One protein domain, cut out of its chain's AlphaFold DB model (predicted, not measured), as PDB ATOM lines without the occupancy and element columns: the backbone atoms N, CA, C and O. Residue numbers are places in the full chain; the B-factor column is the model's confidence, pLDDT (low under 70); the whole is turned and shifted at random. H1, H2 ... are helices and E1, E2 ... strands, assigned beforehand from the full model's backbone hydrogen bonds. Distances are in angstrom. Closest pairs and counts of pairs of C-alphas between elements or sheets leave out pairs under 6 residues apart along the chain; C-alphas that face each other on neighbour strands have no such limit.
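This is residues 505 to 593 of the 799 residues of an uncharacterized protein of Stemphylium lycopersici (UniProt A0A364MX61). A small three-stranded sheet, E2 E1 E3, forms the core, sandwiched between helix H3 on one face and helix H4 on the other. The first part, H1, H2 and the long link after them, runs along one side: H1 packs on H3, and H2 only grazes the sheet near E3. The printed part has 89 residues with four named helices and three named strands, in the order H1 H2 E1 H3 E2 H4 E3, and its class is mixed, helices and strands. The sheet has the order E2 E1 E3 and is parallel throughout. The whole is compact, with a radius of gyration of the C-alphas of 13.7 A and spans of 37 by 32 by 19 A.

H1 is residues 505 to 515, 15.1 A long, and begins with C-alpha 505 at (96.081, -49.744, 14.567). H2 is residues 519 to 523. E1, residues 538 to 542, is 13.4 A long and begins with C-alpha 538 at (108.298, -31.715, 4.536). H3, residues 549 to 561, is the longest helix at 18.3 A. E2 is residues 565 to 568, and H4 is residues 574 to 583, 14.1 A long. E3, residues 589 to 592, ends with C-alpha 592 at (113.033, -30.584, 17.628).

In the sheet, E1 is the inner strand, and E2 and E3 are edge strands. E2 and E1 are parallel at 17 degrees, with N 541 and O 567 2.8 A apart, within hydrogen-bond range. E1 and E3 are parallel at 18 degrees, with N 540 and O 589 2.9 A apart. E1, H3 and E2 form a strand-helix-strand unit, two parallel neighbour strands with a helix between along the chain; its crossover is right-handed. E2, H4 and E3 form a split one, with E1 between its strands, also right-handed. These make three layers, helices on both faces of the sheet. H3 lies over E2 and E1 at a height over the sheet of 10.1 A and runs along the strands, at 1 degree to E1 on the local plane. Its closest C-alphas to E2 are those of Thr 556 and Val 566, 6.7 A apart. H4, on the opposite face, lies over E2 and E1 at a height of 10.2 A, slantwise to the strands, at 46 degrees to E1 on the local plane. Its closest C-alphas to E2 are those of Ala 574 and Ala 567, 6.0 A apart. H1 is not on the sheet; it touches H3, with residues 554 to 558 of H3 alone, at a steep tilt of 63 degrees, opposite ways, and the closest C-alphas are those of Ile 511 and Ile 554, 6.1 A apart. H2 is only just on the sheet, with 5 pairs of C-alphas within 10 A, and only grazes it with residues 522 to 523. In H1, H2, H3 and H4 every O i to N i+4 pair is within hydrogen-bond range.

The C-alphas farthest apart are those of Lys 529 and Glu 546, 41.2 A. The printed part has no cut. The link from H2 to E1, residues 524 to 537, is long; within it residues 524 to 525 pair with residues 533 to 534, antiparallel. The mean pLDDT of the printed part is 87.9, and residues 526 to 529 are under 70.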
ATOM      1  N   GLU A 505      96.926 -50.383  13.554       83.06
ATOM      2  CA  GLU A 505      96.081 -49.744  14.567       83.06
ATOM      3  C   GLU A 505      96.751 -49.587  15.938       83.06
ATOM      4  O   GLU A 505      96.604 -48.540  16.564       83.06
ATOM      5  N   LYS A 506      97.455 -50.616  16.444       85.12
ATOM      6  CA  LYS A 506      98.155 -50.535  17.740       85.12
ATOM      7  C   LYS A 506      99.228 -49.451  17.685       85.12
ATOM      8  O   LYS A 506      99.346 -48.658  18.615       85.12
ATOM      9  N   LEU A 507      99.973 -49.402  16.580       80.69
ATOM     10  CA  LEU A 507     100.993 -48.387  16.344       80.69
ATOM     11  C   LEU A 507     100.378 -46.984  16.234       80.69
ATOM     12  O   LEU A 507     100.845 -46.074  16.906       80.69
ATOM     13  N   GLN A 508      99.303 -46.811  15.464       81.25
ATOM     14  CA  GLN A 508      98.604 -45.530  15.330       81.25
ATOM     15  C   GLN A 508      98.037 -45.047  16.679       81.25
ATOM     16  O   GLN A 508      98.166 -43.875  17.024       81.25
ATOM     17  N   LYS A 509      97.488 -45.961  17.492       85.38
ATOM     18  CA  LYS A 509      97.042 -45.679  18.867       85.38
ATOM     19  C   LYS A 509      98.220 -45.291  19.781       85.38
ATOM     20  O   LYS A 509      98.079 -44.336  20.542       85.38
ATOM     21  N   ARG A 510      99.389 -45.947  19.673       83.75
ATOM     22  CA  ARG A 510     100.633 -45.555  20.380       83.75
ATOM     23  C   ARG A 510     101.090 -44.155  19.961       83.75
ATOM     24  O   ARG A 510     101.282 -43.318  20.833       83.75
ATOM     25  N   ILE A 511     101.178 -43.884  18.658       82.12
ATOM     26  CA  ILE A 511     101.553 -42.581  18.083       82.12
ATOM     27  C   ILE A 511     100.656 -41.458  18.621       82.12
ATOM     28  O   ILE A 511     101.164 -40.504  19.207       82.12
ATOM     29  N   HIS A 512      99.326 -41.568  18.493       81.00
ATOM     30  CA  HIS A 512      98.420 -40.521  18.983       81.00
ATOM     31  C   HIS A 512      98.488 -40.352  20.512       81.00
ATOM     32  O   HIS A 512      98.398 -39.228  20.997       81.00
ATOM     33  N   SER A 513      98.682 -41.438  21.272       82.56
ATOM     34  CA  SER A 513      98.795 -41.391  22.739       82.56
ATOM     35  C   SER A 513     100.095 -40.731  23.227       82.56
ATOM     36  O   SER A 513     100.071 -39.941  24.172       82.56
ATOM     37  N   VAL A 514     101.223 -41.034  22.571       80.75
ATOM     38  CA  VAL A 514     102.559 -40.523  22.918       80.75
ATOM     39  C   VAL A 514     102.744 -39.094  22.415       80.75
ATOM     40  O   VAL A 514     103.026 -38.191  23.200       80.75
ATOM     41  N   CYS A 515     102.563 -38.867  21.113       75.38
ATOM     42  CA  CYS A 515     102.894 -37.591  20.486       75.38
ATOM     43  C   CYS A 515     101.794 -36.537  20.669       75.38
ATOM     44  O   CYS A 515     102.100 -35.352  20.758       75.38
ATOM     45  N   LYS A 516     100.514 -36.946  20.711       82.44
ATOM     46  CA  LYS A 516      99.338 -36.044  20.750       82.44
ATOM     47  C   LYS A 516      99.335 -34.971  19.643       82.44
ATOM     48  O   LYS A 516      98.688 -33.938  19.787       82.44
ATOM     49  N   LEU A 517     100.065 -35.229  18.556       81.31
ATOM     50  CA  LEU A 517     100.185 -34.352  17.398       81.31
ATOM     51  C   LEU A 517      98.877 -34.345  16.605       81.31
ATOM     52  O   LEU A 517      98.319 -35.408  16.314       81.31
ATOM     53  N   ASP A 518      98.444 -33.152  16.210       85.94
ATOM     54  CA  ASP A 518      97.458 -32.971  15.150       85.94
ATOM     55  C   ASP A 518      98.172 -32.571  13.851       85.94
ATOM     56  O   ASP A 518      99.073 -31.730  13.837       85.94
ATOM     57  N   PHE A 519      97.796 -33.216  12.747       87.69
ATOM     58  CA  PHE A 519      98.435 -33.000  11.450       87.69
ATOM     59  C   PHE A 519      98.042 -31.661  10.810       87.69
ATOM     60  O   PHE A 519      98.857 -31.061  10.111       87.69
ATOM     61  N   GLN A 520      96.811 -31.193  11.035       88.25
ATOM     62  CA  GLN A 520      96.356 -29.905  10.520       88.25
ATOM     63  C   GLN A 520      97.002 -28.773  11.315       88.25
ATOM     64  O   GLN A 520      97.559 -27.879  10.697       88.25
ATOM     65  N   ASP A 521      97.020 -28.847  12.649       85.62
ATOM     66  CA  ASP A 521      97.669 -27.848  13.519       85.62
ATOM     67  C   ASP A 521      99.164 -27.672  13.187       85.62
ATOM     68  O   ASP A 521      99.664 -26.555  13.089       85.62
ATOM     69  N   MET A 522      99.879 -28.775  12.931       86.94
ATOM     70  CA  MET A 522     101.323 -28.734  12.674       86.94
ATOM     71  C   MET A 522     101.707 -28.268  11.252       86.94
ATOM     72  O   MET A 522     102.792 -27.720  11.079       86.94
ATOM     73  N   PHE A 523     100.858 -28.474  10.233       90.31
ATOM     74  CA  PHE A 523     101.124 -28.037   8.846       90.31
ATOM     75  C   PHE A 523     100.292 -26.826   8.386       90.31
ATOM     76  O   PHE A 523     100.550 -26.290   7.305       90.31
ATOM     77  N   ALA A 524      99.315 -26.360   9.168       87.12
ATOM     78  CA  ALA A 524      98.604 -25.114   8.907       87.12
ATOM     79  C   ALA A 524      99.451 -23.921   9.355       87.12
ATOM     80  O   ALA A 524      99.686 -23.681  10.537       87.12
ATOM     81  N   ARG A 525      99.874 -23.113   8.387       73.31
ATOM     82  CA  ARG A 525     100.560 -21.857   8.655       73.31
ATOM     83  C   ARG A 525      99.562 -20.844   9.216       73.31
ATOM     84  O   ARG A 525      98.617 -20.453   8.528       73.31
ATOM     85  N   ASN A 526      99.813 -20.373  10.436       59.78
ATOM     86  CA  ASN A 526      99.089 -19.255  11.046       59.78
ATOM     87  C   ASN A 526      99.506 -17.913  10.410       59.78
ATOM     88  O   ASN A 526     100.095 -17.046  11.051       59.78
ATOM     89  N   ASP A 527      99.202 -17.724   9.122       66.94
ATOM     90  CA  ASP A 527      99.322 -16.414   8.485       66.94
ATOM     91  C   ASP A 527      98.335 -15.430   9.139       66.94
ATOM     92  O   ASP A 527      97.128 -15.678   9.209       66.94
ATOM     93  N   SER A 528      98.828 -14.254   9.539       52.16
ATOM     94  CA  SER A 528      98.093 -13.207  10.281       52.16
ATOM     95  C   SER A 528      96.874 -12.595   9.563       52.16
ATOM     96  O   SER A 528      96.251 -11.659  10.060       52.16
ATOM     97  N   LYS A 529      96.509 -13.129   8.393       66.50
ATOM     98  CA  LYS A 529      95.317 -12.785   7.606       66.50
ATOM     99  C   LYS A 529      94.164 -13.786   7.775       66.50
ATOM    100  O   LYS A 529      93.139 -13.621   7.122       66.50
ATOM    101  N   GLY A 530      94.316 -14.810   8.620       71.75
ATOM    102  CA  GLY A 530      93.250 -15.767   8.951       71.75
ATOM    103  C   GLY A 530      92.924 -16.783   7.849       71.75
ATOM    104  O   GLY A 530      91.902 -17.458   7.927       71.75
ATOM    105  N   ALA A 531      93.777 -16.895   6.829       73.88
ATOM    106  CA  ALA A 531      93.726 -17.964   5.839       73.88
ATOM    107  C   ALA A 531      94.800 -19.001   6.188       73.88
ATOM    108  O   ALA A 531      95.984 -18.671   6.220       73.88
ATOM    109  N   THR A 532      94.391 -20.241   6.450       77.00
ATOM    110  CA  THR A 532      95.291 -21.351   6.786       77.00
ATOM    111  C   THR A 532      95.993 -21.878   5.535       77.00
ATOM    112  O   THR A 532      95.564 -22.846   4.906       77.00
ATOM    113  N   THR A 533      97.094 -21.230   5.152       84.44
ATOM    114  CA  THR A 533      97.986 -21.735   4.104       84.44
ATOM    115  C   THR A 533      98.604 -23.053   4.582       84.44
ATOM    116  O   THR A 533      99.321 -23.067   5.579       84.44
ATOM    117  N   LEU A 534      98.359 -24.176   3.904       87.31
ATOM    118  CA  LEU A 534      99.088 -25.410   4.221       87.31
ATOM    119  C   LEU A 534     100.548 -25.278   3.772       87.31
ATOM    120  O   LEU A 534     100.825 -24.870   2.643       87.31
ATOM    121  N   MET A 535     101.471 -25.627   4.663       89.94
ATOM    122  CA  MET A 535     102.889 -25.774   4.345       89.94
ATOM    123  C   MET A 535     103.109 -27.045   3.513       89.94
ATOM    124  O   MET A 535     102.324 -27.994   3.583       89.94
ATOM    125  N   ASP A 536     104.188 -27.088   2.732       94.56
ATOM    126  CA  ASP A 536     104.559 -28.304   2.008       94.56
ATOM    127  C   ASP A 536     104.822 -29.446   2.995       94.56
ATOM    128  O   ASP A 536     105.380 -29.237   4.077       94.56
ATOM    129  N   LEU A 537     104.489 -30.672   2.586       95.75
ATOM    130  CA  LEU A 537     104.621 -31.873   3.409       95.75
ATOM    131  C   LEU A 537     106.088 -32.315   3.519       95.75
ATOM    132  O   LEU A 537     106.517 -33.308   2.930       95.75
ATOM    133  N   ARG A 538     106.869 -31.537   4.271       96.06
ATOM    134  CA  ARG A 538     108.298 -31.715   4.536       96.06
ATOM    135  C   ARG A 538     108.579 -31.482   6.013       96.06
ATOM    136  O   ARG A 538     108.139 -30.474   6.559       96.06
ATOM    137  N   ALA A 539     109.342 -32.377   6.632       95.75
ATOM    138  CA  ALA A 539     109.772 -32.261   8.022       95.75
ATOM    139  C   ALA A 539     111.280 -32.503   8.146       95.75
ATOM    140  O   ALA A 539     111.799 -33.465   7.577       95.75
ATOM    141  N   PHE A 540     111.972 -31.657   8.909       96.38
ATOM    142  CA  PHE A 540     113.356 -31.882   9.322       96.38
ATOM    143  C   PHE A 540     113.417 -32.209  10.818       96.38
ATOM    144  O   PHE A 540     112.953 -31.420  11.638       96.38
ATOM    145  N   LEU A 541     113.968 -33.372  11.169       95.12
ATOM    146  CA  LEU A 541     114.004 -33.890  12.536       95.12
ATOM    147  C   LEU A 541     115.349 -33.601  13.217       95.12
ATOM    148  O   LEU A 541     116.402 -34.077  12.778       95.12
ATOM    149  N   VAL A 542     115.296 -32.853  14.320       92.50
ATOM    150  CA  VAL A 542     116.436 -32.504  15.180       92.50
ATOM    151  C   VAL A 542     116.312 -33.280  16.493       92.50
ATOM    152  O   VAL A 542     115.844 -32.775  17.509       92.50
ATOM    153  N   PHE A 543     116.695 -34.557  16.445       90.62
ATOM    154  CA  PHE A 543     116.662 -35.487  17.576       90.62
ATOM    155  C   PHE A 543     118.033 -36.151  17.727       90.62
ATOM    156  O   PHE A 543     118.630 -36.580  16.739       90.62
ATOM    157  N   HIS A 544     118.523 -36.278  18.963       87.88
ATOM    158  CA  HIS A 544     119.703 -37.089  19.259       87.88
ATOM    159  C   HIS A 544     119.379 -38.574  18.993       87.88
ATOM    160  O   HIS A 544     118.488 -39.113  19.652       87.88
ATOM    161  N   PRO A 545     120.084 -39.262  18.072       88.12
ATOM    162  CA  PRO A 545     119.641 -40.557  17.548       88.12
ATOM    163  C   PRO A 545     119.640 -41.679  18.591       88.12
ATOM    164  O   PRO A 545     118.822 -42.584  18.502       88.12
ATOM    165  N   GLU A 546     120.535 -41.623  19.580       88.25
ATOM    166  CA  GLU A 546     120.589 -42.603  20.676       88.25
ATOM    167  C   GLU A 546     119.541 -42.299  21.765       88.25
ATOM    168  O   GLU A 546     118.648 -43.112  22.010       88.25
ATOM    169  N   GLN A 547     119.624 -41.108  22.376       86.12
ATOM    170  CA  GLN A 547     118.798 -40.670  23.513       86.12
ATOM    171  C   GLN A 547     117.294 -40.608  23.214       86.12
ATOM    172  O   GLN A 547     116.503 -40.868  24.113       86.12
ATOM    173  N   HIS A 548     116.903 -40.283  21.976       88.38
ATOM    174  CA  HIS A 548     115.501 -40.144  21.557       88.38
ATOM    175  C   HIS A 548     115.139 -41.127  20.433       88.38
ATOM    176  O   HIS A 548     114.408 -40.792  19.500       88.38
ATOM    177  N   SER A 549     115.721 -42.329  20.466       89.88
ATOM    178  CA  SER A 549     115.547 -43.358  19.431       89.88
ATOM    179  C   SER A 549     114.089 -43.810  19.269       89.88
ATOM    180  O   SER A 549     113.627 -43.968  18.137       89.88
ATOM    181  N   GLU A 550     113.345 -43.971  20.370       89.06
ATOM    182  CA  GLU A 550     111.926 -44.349  20.331       89.06
ATOM    183  C   GLU A 550     111.056 -43.215  19.765       89.06
ATOM    184  O   GLU A 550     110.264 -43.443  18.848       89.06
ATOM    185  N   GLU A 551     111.219 -41.984  20.255       87.88
ATOM    186  CA  GLU A 551     110.484 -40.813  19.770       87.88
ATOM    187  C   GLU A 551     110.760 -40.563  18.285       87.88
ATOM    188  O   GLU A 551     109.831 -40.298  17.521       87.88
ATOM    189  N   LEU A 552     112.021 -40.703  17.861       91.62
ATOM    190  CA  LEU A 552     112.441 -40.537  16.474       91.62
ATOM    191  C   LEU A 552     111.818 -41.597  15.553       91.62
ATOM    192  O   LEU A 552     111.363 -41.229  14.468       91.62
ATOM    193  N   GLU A 553     111.724 -42.876  15.955       91.88
ATOM    194  CA  GLU A 553     110.999 -43.884  15.159       91.88
ATOM    195  C   GLU A 553     109.503 -43.546  15.085       91.88
ATOM    196  O   GLU A 553     108.935 -43.488  13.990       91.88
ATOM    197  N   ILE A 554     108.866 -43.281  16.231       90.81
ATOM    198  CA  ILE A 554     107.422 -43.020  16.335       90.81
ATOM    199  C   ILE A 554     107.025 -41.799  15.488       90.81
ATOM    200  O   ILE A 554     106.077 -41.882  14.701       90.81
ATOM    201  N   ILE A 555     107.768 -40.691  15.589       91.75
ATOM    202  CA  ILE A 555     107.516 -39.459  14.831       91.75
ATOM    203  C   ILE A 555     107.820 -39.660  13.344       91.75
ATOM    204  O   ILE A 555     106.970 -39.345  12.512       91.75
ATOM    205  N   THR A 556     108.967 -40.252  12.980       94.12
ATOM    206  CA  THR A 556     109.295 -40.545  11.568       94.12
ATOM    207  C   THR A 556     108.198 -41.381  10.913       94.12
ATOM    208  O   THR A 556     107.751 -41.085   9.804       94.12
ATOM    209  N   ARG A 557     107.717 -42.412  11.610       92.19
ATOM    210  CA  ARG A 557     106.715 -43.343  11.090       92.19
ATOM    211  C   ARG A 557     105.326 -42.713  10.988       92.19
ATOM    212  O   ARG A 557     104.627 -42.987  10.015       92.19
ATOM    213  N   TRP A 558     104.957 -41.826  11.914       92.12
ATOM    214  CA  TRP A 558     103.746 -41.004  11.800       92.12
ATOM    215  C   TRP A 558     103.794 -40.074  10.582       92.12
ATOM    216  O   TRP A 558     102.875 -40.073   9.766       92.12
ATOM    217  N   LEU A 559     104.891 -39.334  10.410       93.94
ATOM    218  CA  LEU A 559     105.076 -38.407   9.291       93.94
ATOM    219  C   LEU A 559     104.992 -39.129   7.936       93.94
ATOM    220  O   LEU A 559     104.287 -38.675   7.033       93.94
ATOM    221  N   LEU A 560     105.627 -40.300   7.814       94.12
ATOM    222  CA  LEU A 560     105.546 -41.137   6.613       94.12
ATOM    223  C   LEU A 560     104.127 -41.677   6.352       94.12
ATOM    224  O   LEU A 560     103.714 -41.742   5.194       94.12
ATOM    225  N   MET A 561     103.349 -42.004   7.394       90.38
ATOM    226  CA  MET A 561     101.924 -42.360   7.255       90.38
ATOM    227  C   MET A 561     101.066 -41.199   6.728       90.38
ATOM    228  O   MET A 561     100.041 -41.446   6.098       90.38
ATOM    229  N   HIS A 562     101.495 -39.952   6.932       91.69
ATOM    230  CA  HIS A 562     100.873 -38.745   6.376       91.69
ATOM    231  C   HIS A 562     101.541 -38.246   5.072       91.69
ATOM    232  O   HIS A 562     101.321 -37.109   4.659       91.69
ATOM    233  N   HIS A 563     102.346 -39.087   4.408       95.00
ATOM    234  CA  HIS A 563     103.069 -38.775   3.161       95.00
ATOM    235  C   HIS A 563     104.041 -37.579   3.239       95.00
ATOM    236  O   HIS A 563     104.399 -36.992   2.217       95.00
ATOM    237  N   VAL A 564     104.508 -37.233   4.440       96.06
ATOM    238  CA  VAL A 564     105.515 -36.188   4.654       96.06
ATOM    239  C   VAL A 564     106.895 -36.689   4.228       96.06
ATOM    240  O   VAL A 564     107.314 -37.789   4.589       96.06
ATOM    241  N   GLN A 565     107.642 -35.858   3.502       96.62
ATOM    242  CA  GLN A 565     109.060 -36.088   3.234       96.62
ATOM    243  C   GLN A 565     109.861 -35.818   4.512       96.62
ATOM    244  O   GLN A 565     110.004 -34.666   4.927       96.62
ATOM    245  N   VAL A 566     110.368 -36.878   5.139       96.69
ATOM    246  CA  VAL A 566     111.157 -36.787   6.373       96.69
ATOM    247  C   VAL A 566     112.649 -36.722   6.048       96.69
ATOM    248  O   VAL A 566     113.193 -37.597   5.378       96.69
ATOM    249  N   ALA A 567     113.309 -35.696   6.570       96.56
ATOM    250  CA  ALA A 567     114.757 -35.575   6.672       96.56
ATOM    251  C   ALA A 567     115.151 -35.469   8.156       96.56
ATOM    252  O   ALA A 567     114.313 -35.161   9.001       96.56
ATOM    253  N   GLY A 568     116.414 -35.709   8.497       94.50
ATOM    254  CA  GLY A 568     116.878 -35.638   9.884       94.50
ATOM    255  C   GLY A 568     118.383 -35.439   9.991       94.50
ATOM    256  O   GLY A 568     119.119 -35.709   9.039       94.50
ATOM    257  N   ILE A 569     118.830 -34.953  11.149       92.62
ATOM    258  CA  ILE A 569     120.231 -34.587  11.412       92.62
ATOM    259  C   ILE A 569     121.213 -35.768  11.289       92.62
ATOM    260  O   ILE A 569     122.377 -35.572  10.950       92.62
ATOM    261  N   HIS A 570     120.740 -37.001  11.481       89.81
ATOM    262  CA  HIS A 570     121.515 -38.238  11.327       89.81
ATOM    263  C   HIS A 570     121.811 -38.631   9.869       89.81
ATOM    264  O   HIS A 570     122.596 -39.549   9.638       89.81
ATOM    265  N   TYR A 571     121.234 -37.943   8.878       90.94
ATOM    266  CA  TYR A 571     121.536 -38.149   7.459       90.94
ATOM    267  C   TYR A 571     122.481 -37.058   6.929       90.94
ATOM    268  O   TYR A 571     122.097 -35.893   6.783       90.94
ATOM    269  N   GLN A 572     123.716 -37.440   6.582       92.12
ATOM    270  CA  GLN A 572     124.723 -36.528   6.026       92.12
ATOM    271  C   GLN A 572     124.174 -35.766   4.806       92.12
ATOM    272  O   GLN A 572     123.632 -36.351   3.871       92.12
ATOM    273  N   GLY A 573     124.298 -34.435   4.826       92.88
ATOM    274  CA  GLY A 573     123.821 -33.549   3.758       92.88
ATOM    275  C   GLY A 573     122.309 -33.271   3.740       92.88
ATOM    276  O   GLY A 573     121.889 -32.339   3.054       92.88
ATOM    277  N   ALA A 574     121.482 -33.982   4.516       93.81
ATOM    278  CA  ALA A 574     120.025 -33.800   4.487       93.81
ATOM    279  C   ALA A 574     119.587 -32.386   4.914       93.81
ATOM    280  O   ALA A 574     118.647 -31.836   4.341       93.81
ATOM    281  N   TRP A 575     120.312 -31.755   5.847       93.50
ATOM    282  CA  TRP A 575     120.097 -30.352   6.225       93.50
ATOM    283  C   TRP A 575     120.348 -29.388   5.059       93.50
ATOM    284  O   TRP A 575     119.536 -28.500   4.807       93.50
ATOM    285  N   ALA A 576     121.420 -29.593   4.287       92.38
ATOM    286  CA  ALA A 576     121.724 -28.771   3.115       92.38
ATOM    287  C   ALA A 576     120.666 -28.940   2.008       92.38
ATOM    288  O   ALA A 576     120.281 -27.960   1.369       92.38
ATOM    289  N   VAL A 577     120.140 -30.158   1.824       94.81
ATOM    290  CA  VAL A 577     119.014 -30.427   0.914       94.81
ATOM    291  C   VAL A 577     117.744 -29.716   1.389       94.81
ATOM    292  O   VAL A 577     117.119 -29.015   0.594       94.81
ATOM    293  N   PHE A 578     117.384 -29.829   2.672       93.81
ATOM    294  CA  PHE A 578     116.222 -29.142   3.247       93.81
ATOM    295  C   PHE A 578     116.354 -27.616   3.108       93.81
ATOM    296  O   PHE A 578     115.489 -26.979   2.509       93.81
ATOM    297  N   GLN A 579     117.488 -27.035   3.519       92.00
ATOM    298  CA  GLN A 579     117.784 -25.615   3.308       92.00
ATOM    299  C   GLN A 579     117.675 -25.198   1.837       92.00
ATOM    300  O   GLN A 579     117.129 -24.135   1.552       92.00
ATOM    301  N   GLN A 580     118.198 -25.989   0.893       93.56
ATOM    302  CA  GLN A 580     118.126 -25.665  -0.534       93.56
ATOM    303  C   GLN A 580     116.676 -25.667  -1.040       93.56
ATOM    304  O   GLN A 580     116.331 -24.848  -1.891       93.56
ATOM    305  N   GLN A 581     115.817 -26.544  -0.516       93.62
ATOM    306  CA  GLN A 581     114.390 -26.547  -0.840       93.62
ATOM    307  C   GLN A 581     113.673 -25.307  -0.284       93.62
ATOM    308  O   GLN A 581     112.938 -24.662  -1.031       93.62
ATOM    309  N   ILE A 582     113.951 -24.905   0.963       91.75
ATOM    310  CA  ILE A 582     113.414 -23.658   1.541       91.75
ATOM    311  C   ILE A 582     113.912 -22.427   0.757       91.75
ATOM    312  O   ILE A 582     113.122 -21.589   0.328       91.75
ATOM    313  N   LYS A 583     115.216 -22.359   0.450       88.56
ATOM    314  CA  LYS A 583     115.843 -21.288  -0.357       88.56
ATOM    315  C   LYS A 583     115.289 -21.189  -1.791       88.56
ATOM    316  O   LYS A 583     115.441 -20.147  -2.419       88.56
ATOM    317  N   ARG A 584     114.623 -22.230  -2.305       93.88
ATOM    318  CA  ARG A 584     113.903 -22.235  -3.597       93.88
ATOM    319  C   ARG A 584     112.438 -21.772  -3.492       93.88
ATOM    320  O   ARG A 584     111.679 -21.963  -4.437       93.88
ATOM    321  N   GLY A 585     112.039 -21.169  -2.370       92.56
ATOM    322  CA  GLY A 585     110.661 -20.734  -2.109       92.56
ATOM    323  C   GLY A 585     109.766 -21.828  -1.520       92.56
ATOM    324  O   GLY A 585     108.556 -21.642  -1.446       92.56
ATOM    325  N   GLY A 586     110.345 -22.960  -1.115       93.38
ATOM    326  CA  GLY A 586     109.630 -24.013  -0.407       93.38
ATOM    327  C   GLY A 586     109.397 -23.696   1.071       93.38
ATOM    328  O   GLY A 586     110.065 -22.860   1.675       93.38
ATOM    329  N   SER A 587     108.468 -24.433   1.664       92.62
ATOM    330  CA  SER A 587     108.182 -24.481   3.095       92.62
ATOM    331  C   SER A 587     108.332 -25.909   3.645       92.62
ATOM    332  O   SER A 587     108.582 -26.860   2.899       92.62
ATOM    333  N   GLY A 588     108.236 -26.047   4.962       92.06
ATOM    334  CA  GLY A 588     108.336 -27.305   5.700       92.06
ATOM    335  C   GLY A 588     108.524 -27.026   7.190       92.06
ATOM    336  O   GLY A 588     108.904 -25.913   7.559       92.06
ATOM    337  N   VAL A 589     108.257 -28.017   8.036       92.06
ATOM    338  CA  VAL A 589     108.416 -27.904   9.493       92.06
ATOM    339  C   VAL A 589     109.804 -28.366   9.937       92.06
ATOM    340  O   VAL A 589     110.404 -29.252   9.324       92.06
ATOM    341  N   VAL A 590     110.305 -27.799  11.030       91.50
ATOM    342  CA  VAL A 590     111.425 -28.365  11.794       91.50
ATOM    343  C   VAL A 590     110.838 -28.881  13.101       91.50
ATOM    344  O   VAL A 590     110.103 -28.155  13.765       91.50
ATOM    345  N   ILE A 591     111.113 -30.137  13.441       90.62
ATOM    346  CA  ILE A 591     110.636 -30.767  14.673       90.62
ATOM    347  C   ILE A 591     111.866 -31.092  15.510       90.62
ATOM    348  O   ILE A 591     112.701 -31.910  15.120       90.62
ATOM    349  N   GLU A 592     111.976 -30.410  16.639       88.44
ATOM    350  CA  GLU A 592     113.033 -30.584  17.628       88.44
ATOM    351  C   GLU A 592     112.600 -31.599  18.694       88.44
ATOM    352  O   GLU A 592     111.404 -31.779  18.952       88.44
ATOM    353  N   GLY A 593     113.570 -32.287  19.299       82.06
ATOM    354  CA  GLY A 593     113.332 -33.100  20.490       82.06
ATOM    355  C   GLY A 593     112.820 -32.259  21.664       82.06
ATOM    356  O   GLY A 593     112.957 -31.037  21.685       82.06
TER     357      GLY A 593